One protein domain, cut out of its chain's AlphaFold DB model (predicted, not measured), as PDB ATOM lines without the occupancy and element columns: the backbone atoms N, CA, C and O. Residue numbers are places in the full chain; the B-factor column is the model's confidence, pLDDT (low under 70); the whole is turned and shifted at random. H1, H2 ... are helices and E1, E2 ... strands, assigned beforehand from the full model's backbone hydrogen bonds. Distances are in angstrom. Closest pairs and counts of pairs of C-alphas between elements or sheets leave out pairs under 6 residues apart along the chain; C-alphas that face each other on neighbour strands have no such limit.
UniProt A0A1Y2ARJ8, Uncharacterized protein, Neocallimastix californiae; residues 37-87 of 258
ATOM      1  N   THR A  37     189.677 151.306 129.155       93.31
ATOM      2  CA  THR A  37     188.307 151.810 128.970       93.31
ATOM      3  C   THR A  37     187.251 150.718 129.024       93.31
ATOM      4  O   THR A  37     186.096 151.009 129.328       93.31
ATOM      5  N   ILE A  38     187.601 149.465 128.735       93.69
ATOM      6  CA  ILE A  38     186.603 148.405 128.598       93.69
ATOM      7  C   ILE A  38     185.843 148.127 129.901       93.69
ATOM      8  O   ILE A  38     184.629 147.933 129.872       93.69
ATOM      9  N   GLU A  39     186.518 148.182 131.050       92.19
ATOM     10  CA  GLU A  39     185.902 147.878 132.343       92.19
ATOM     11  C   GLU A  39     184.798 148.878 132.708       92.19
ATOM     12  O   GLU A  39     183.709 148.479 133.121       92.19
ATOM     13  N   SER A  40     185.007 150.175 132.470       90.06
ATOM     14  CA  SER A  40     183.976 151.190 132.728       90.06
ATOM     15  C   SER A  40     182.778 151.085 131.776       90.06
ATOM     16  O   SER A  40     181.671 151.456 132.161       90.06
ATOM     17  N   ASN A  41     182.980 150.543 130.570       89.44
ATOM     18  CA  ASN A  41     181.920 150.339 129.583       89.44
ATOM     19  C   ASN A  41     181.093 149.073 129.851       89.44
ATOM     20  O   ASN A  41     179.892 149.067 129.585       89.44
ATOM     21  N   LEU A  42     181.713 148.006 130.369       90.81
ATOM     22  CA  LEU A  42     181.065 146.695 130.504       90.81
ATOM     23  C   LEU A  42     180.645 146.324 131.936       90.81
ATOM     24  O   LEU A  42     179.754 145.495 132.102       90.81
ATOM     25  N   SER A  43     181.189 146.970 132.973       84.81
ATOM     26  CA  SER A  43     180.898 146.650 134.388       84.81
ATOM     27  C   SER A  43     179.458 146.899 134.853       84.81
ATOM     28  O   SER A  43     179.085 146.451 135.934       84.81
ATOM     29  N   LYS A  44     178.638 147.618 134.076       77.00
ATOM     30  CA  LYS A  44     177.283 148.046 134.480       77.00
ATOM     31  C   LYS A  44     176.195 147.678 133.475       77.00
ATOM     32  O   LYS A  44     175.130 148.291 133.471       77.00
ATOM     33  N   VAL A  45     176.454 146.708 132.600       84.12
ATOM     34  CA  VAL A  45     175.503 146.351 131.543       84.12
ATOM     35  C   VAL A  45     174.463 145.375 132.093       84.12
ATOM     36  O   VAL A  45     174.693 144.167 132.184       84.12
ATOM     37  N   SER A  46     173.304 145.911 132.474       88.88
ATOM     38  CA  SER A  46     172.091 145.128 132.707       88.88
ATOM     39  C   SER A  46     171.362 144.865 131.394       88.88
ATOM     40  O   SER A  46     171.501 145.606 130.421       88.88
ATOM     41  N   CYS A  47     170.542 143.824 131.371       91.06
ATOM     42  CA  CYS A  47     169.755 143.460 130.203       91.06
ATOM     43  C   CYS A  47     168.349 143.010 130.610       91.06
ATOM     44  O   CYS A  47     168.094 142.619 131.750       91.06
ATOM     45  N   THR A  48     167.416 143.105 129.665       92.19
ATOM     46  CA  THR A  48     166.034 142.643 129.838       92.19
ATOM     47  C   THR A  48     165.822 141.436 128.944       92.19
ATOM     48  O   THR A  48     165.816 141.588 127.728       92.19
ATOM     49  N   ILE A  49     165.659 140.255 129.538       91.62
ATOM     50  CA  ILE A  49     165.381 138.988 128.858       91.62
ATOM     51  C   ILE A  49     163.899 138.944 128.475       91.62
ATOM     52  O   ILE A  49     163.051 138.863 129.377       91.62
ATOM     53  N   PRO A  50     163.564 138.980 127.171       89.69
ATOM     54  CA  PRO A  50     162.199 138.789 126.701       89.69
ATOM     55  C   PRO A  50     161.704 137.371 126.992       89.69
ATOM     56  O   PRO A  50     162.488 136.426 127.053       89.69
ATOM     57  N   LYS A  51     160.383 137.207 127.091       91.44
ATOM     58  CA  LYS A  51     159.774 135.871 127.133       91.44
ATOM     59  C   LYS A  51     160.085 135.120 125.842       91.44
ATOM     60  O   LYS A  51     159.904 135.681 124.762       91.44
ATOM     61  N   ASN A  52     160.472 133.851 125.961       89.06
ATOM     62  CA  ASN A  52     160.812 132.983 124.823       89.06
ATOM     63  C   ASN A  52     162.004 133.488 123.982       89.06
ATOM     64  O   ASN A  52     162.060 133.230 122.779       89.06
ATOM     65  N   ALA A  53     162.938 134.226 124.586       88.94
ATOM     66  CA  ALA A  53     164.129 134.695 123.886       88.94
ATOM     67  C   ALA A  53     164.993 133.521 123.401       88.94
ATOM     68  O   ALA A  53     165.285 132.588 124.153       88.94
ATOM     69  N   THR A  54     165.442 133.574 122.148       90.88
ATOM     70  CA  THR A  54     166.412 132.600 121.637       90.88
ATOM     71  C   THR A  54     167.828 132.953 122.114       90.88
ATOM     72  O   THR A  54     168.098 134.114 122.435       90.88
ATOM     73  N   PRO A  55     168.793 132.013 122.098       86.94
ATOM     74  CA  PRO A  55     170.191 132.329 122.412       86.94
ATOM     75  C   PRO A  55     170.769 133.471 121.561       86.94
ATOM     76  O   PRO A  55     171.584 134.259 122.037       86.94
ATOM     77  N   THR A  56     170.326 133.590 120.307       87.06
ATOM     78  CA  THR A  56     170.716 134.682 119.407       87.06
ATOM     79  C   THR A  56     170.174 136.028 119.883       87.06
ATOM     80  O   THR A  56     170.884 137.030 119.812       87.06
ATOM     81  N   ASP A  57     168.944 136.063 120.397       87.62
ATOM     82  CA  ASP A  57     168.352 137.284 120.950       87.62
ATOM     83  C   ASP A  57     169.091 137.714 122.218       87.62
ATOM     84  O   ASP A  57     169.457 138.880 122.349       87.62
ATOM     85  N   LEU A  58     169.421 136.760 123.095       86.81
ATOM     86  CA  LEU A  58     170.171 137.024 124.327       86.81
ATOM     87  C   LEU A  58     171.567 137.604 124.071       86.81
ATOM     88  O   LEU A  58     172.030 138.440 124.847       86.81
ATOM     89  N   LYS A  59     172.236 137.194 122.986       85.94
ATOM     90  CA  LYS A  59     173.537 137.757 122.591       85.94
ATOM     91  C   LYS A  59     173.429 139.200 122.113       85.94
ATOM     92  O   LYS A  59     174.270 140.026 122.469       85.94
ATOM     93  N   LYS A  60     172.387 139.534 121.345       89.06
ATOM     94  CA  LYS A  60     172.168 140.906 120.849       89.06
ATOM     95  C   LYS A  60     171.984 141.907 121.987       89.06
ATOM     96  O   LYS A  60     172.447 143.036 121.870       89.06
ATOM     97  N   LEU A  61     171.371 141.480 123.095       89.62
ATOM     98  CA  LEU A  61     171.201 142.307 124.296       89.62
ATOM     99  C   LEU A  61     172.533 142.706 124.948       89.62
ATOM    100  O   LEU A  61     172.593 143.725 125.625       89.62
ATOM    101  N   CYS A  62     173.591 141.922 124.731       91.94
ATOM    102  CA  CYS A  62     174.924 142.136 125.295       91.94
ATOM    103  C   CYS A  62     175.958 142.359 124.182       91.94
ATOM    104  O   CYS A  62     177.029 141.746 124.160       91.94
ATOM    105  N   TYR A  63     175.606 143.218 123.220       90.75
ATOM    106  CA  TYR A  63     176.476 143.682 122.134       90.75
ATOM    107  C   TYR A  63     177.054 142.583 121.224       90.75
ATOM    108  O   TYR A  63     178.047 142.812 120.546       90.75
ATOM    109  N   ASN A  64     176.447 141.392 121.181       89.06
ATOM    110  CA  ASN A  64     176.945 140.187 120.496       89.06
ATOM    111  C   ASN A  64     178.250 139.590 121.058       89.06
ATOM    112  O   ASN A  64     178.709 138.571 120.540       89.06
ATOM    113  N   TYR A  65     178.816 140.178 122.114       89.31
ATOM    114  CA  TYR A  65     180.053 139.725 122.765       89.31
ATOM    115  C   TYR A  65     179.808 139.105 124.145       89.31
ATOM    116  O   TYR A  65     180.690 138.459 124.701       89.31
ATOM    117  N   GLY A  66     178.615 139.302 124.707       90.81
ATOM    118  CA  GLY A  66     178.181 138.675 125.948       90.81
ATOM    119  C   GLY A  66     176.894 137.876 125.779       90.81
ATOM    120  O   GLY A  66     176.295 137.820 124.704       90.81
ATOM    121  N   THR A  67     176.452 137.269 126.873       90.94
ATOM    122  CA  THR A  67     175.160 136.590 126.986       90.94
ATOM    123  C   THR A  67     174.396 137.168 128.166       90.94
ATOM    124  O   THR A  67     174.929 137.256 129.270       90.94
ATOM    125  N   CYS A  68     173.143 137.552 127.945       92.38
ATOM    126  CA  CYS A  68     172.276 138.005 129.023       92.38
ATOM    127  C   CYS A  68     171.836 136.812 129.890       92.38
ATOM    128  O   CYS A  68     171.212 135.878 129.379       92.38
ATOM    129  N   LYS A  69     172.155 136.839 131.188       91.06
ATOM    130  CA  LYS A  69     171.790 135.808 132.170       91.06
ATOM    131  C   LYS A  69     170.750 136.357 133.140       91.06
ATOM    132  O   LYS A  69     170.899 137.467 133.641       91.06
ATOM    133  N   LEU A  70     169.706 135.576 133.407       91.00
ATOM    134  CA  LEU A  70     168.643 135.954 134.338       91.00
ATOM    135  C   LEU A  70     169.192 136.037 135.770       91.00
ATOM    136  O   LEU A  70     169.914 135.138 136.209       91.00
ATOM    137  N   LEU A  71     168.837 137.099 136.490       89.69
ATOM    138  CA  LEU A  71     169.174 137.271 137.901       89.69
ATOM    139  C   LEU A  71     168.318 136.353 138.779       89.69
ATOM    140  O   LEU A  71     167.143 136.099 138.493       89.69
ATOM    141  N   GLU A  72     168.897 135.886 139.882       88.19
ATOM    142  CA  GLU A  72     168.186 135.054 140.849       88.19
ATOM    143  C   GLU A  72     166.942 135.783 141.392       88.19
ATOM    144  O   GLU A  72     166.985 136.960 141.752       88.19
ATOM    145  N   GLY A  73     165.798 135.091 141.399       89.75
ATOM    146  CA  GLY A  73     164.520 135.645 141.858       89.75
ATOM    147  C   GLY A  73     163.796 136.570 140.868       89.75
ATOM    148  O   GLY A  73     162.714 137.058 141.199       89.75
ATOM    149  N   LYS A  74     164.334 136.800 139.662       92.12
ATOM    150  CA  LYS A  74     163.661 137.560 138.592       92.12
ATOM    151  C   LYS A  74     162.940 136.651 137.597       92.12
ATOM    152  O   LYS A  74     163.218 135.455 137.517       92.12
ATOM    153  N   LYS A  75     162.002 137.218 136.829       91.62
ATOM    154  CA  LYS A  75     161.251 136.497 135.782       91.62
ATOM    155  C   LYS A  75     161.476 137.095 134.401       91.62
ATOM    156  O   LYS A  75     161.666 138.300 134.254       91.62
ATOM    157  N   GLU A  76     161.395 136.257 133.371       89.44
ATOM    158  CA  GLU A  76     161.409 136.707 131.975       89.44
ATOM    159  C   GLU A  76     160.300 137.737 131.696       89.44
ATOM    160  O   GLU A  76     159.149 137.581 132.118       89.44
ATOM    161  N   GLY A  77     160.643 138.785 130.946       84.69
ATOM    162  CA  GLY A  77     159.757 139.904 130.626       84.69
ATOM    163  C   GLY A  77     159.698 141.024 131.673       84.69
ATOM    164  O   GLY A  77     159.049 142.033 131.409       84.69
ATOM    165  N   GLU A  78     160.359 140.892 132.827       86.69
ATOM    166  CA  GLU A  78     160.570 142.007 133.763       86.69
ATOM    167  C   GLU A  78     161.731 142.901 133.291       86.69
ATOM    168  O   GLU A  78     162.745 142.403 132.808       86.69
ATOM    169  N   LEU A  79     161.611 144.223 133.451       85.69
ATOM    170  CA  LEU A  79     162.690 145.162 133.114       85.69
ATOM    171  C   LEU A  79     163.932 144.910 133.978       85.69
ATOM    172  O   LEU A  79     163.821 144.751 135.196       85.69
ATOM    173  N   ASN A  80     165.114 144.933 133.351       84.88
ATOM    174  CA  ASN A  80     166.418 144.736 133.999       84.88
ATOM    175  C   ASN A  80     166.472 143.459 134.858       84.88
ATOM    176  O   ASN A  80     166.999 143.446 135.971       84.88
ATOM    177  N   ASN A  81     165.876 142.383 134.349       88.56
ATOM    178  CA  ASN A  81     165.842 141.077 135.000       88.56
ATOM    179  C   ASN A  81     167.119 140.251 134.797       88.56
ATOM    180  O   ASN A  81     167.221 139.168 135.368       88.56
ATOM    181  N   GLY A  82     168.066 140.729 133.991       90.62
ATOM    182  CA  GLY A  82     169.301 140.027 133.690       90.62
ATOM    183  C   GLY A  82     170.547 140.900 133.790       90.62
ATOM    184  O   GLY A  82     170.493 142.133 133.798       90.62
ATOM    185  N   ILE A  83     171.683 140.217 133.832       91.94
ATOM    186  CA  ILE A  83     173.026 140.788 133.773       91.94
ATOM    187  C   ILE A  83     173.749 140.256 132.538       91.94
ATOM    188  O   ILE A  83     173.611 139.083 132.179       91.94
ATOM    189  N   CYS A  84     174.507 141.116 131.862       93.12
ATOM    190  CA  CYS A  84     175.342 140.672 130.757       93.12
ATOM    191  C   CYS A  84     176.594 139.975 131.280       93.12
ATOM    192  O   CYS A  84     177.386 140.566 132.012       93.12
ATOM    193  N   ILE A  85     176.780 138.726 130.860       92.50
ATOM    194  CA  ILE A  85     177.997 137.956 131.090       92.50
ATOM    195  C   ILE A  85     178.863 138.037 129.833       92.50
ATOM    196  O   ILE A  85     178.487 137.536 128.773       92.50
ATOM    197  N   PHE A  86     180.006 138.690 129.952       93.12
ATOM    198  CA  PHE A  86     181.046 138.838 128.950       93.12
ATOM    199  C   PHE A  86     182.204 137.906 129.279       93.12
ATOM    200  O   PHE A  86     182.646 137.822 130.426       93.12
ATOM    201  N   ASP A  87     182.718 137.235 128.256       90.94
ATOM    202  CA  ASP A  87     183.824 136.305 128.407       90.94
ATOM    203  C   ASP A  87     184.684 136.276 127.145       90.94
ATOM    204  O   ASP A  87     184.244 136.701 126.077       90.94
TER     205      ASP A  87
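AT A GLANCE: This is residues 37 to 87 of the 258 residues of an uncharacterized protein of Neocallimastix californiae (UniProt A0A1Y2ARJ8). A two-stranded hairpin, E1 and E2, has the short helix H2 packed on E1, while residues 46 to 47 pair briefly with E2; short helix H1 lies off toward one end. The 51 printed residues hold H1, H2, E1 and E2 in that order; the sheet is antiparallel, and the class is mixed, with 21 residues in named elements, under half. It is compact, radius of gyration of the C-alphas 10.5 A, spanning 33 by 22 by 15 A.

HOW THE PARTS SIT: Strands E1, residues 66 to 70, and E2, residues 82 to 86, form a hairpin at 151 degrees; N 67 and O 85 are within hydrogen-bond range at 2.8 A. Residues 46 to 47 pair antiparallel with residues 82 to 83 of E2. H2, residues 55 to 60, touches E1, the closest C-alphas, of Lys 59 and Thr 67, being 4.8 A apart. H2 and E2 are near each other, with 5 pairs of C-alphas within 10 A. H1, residues 38 to 42, is apart from H2, from E1 and, only just, from E2, closest 8.0 A. In H1 and H2 every O i to N i+4 pair is within hydrogen-bond range.

IN THESE COORDINATES: E1 measures 13.0 A, E2 12.7 A, H2 8.9 A and H1 6.1 A. C-alpha 38 is at (186.603, 148.405, 128.598), C-alpha 86 at (181.046, 138.838, 128.950).

THE WHOLE: The C-alphas farthest apart, of Thr 37 and Asn 52, are 33.6 A apart. Links H1 to H2 and E1 to E2 are long. The printed part has no cut; no printed residue is under 70 in pLDDT.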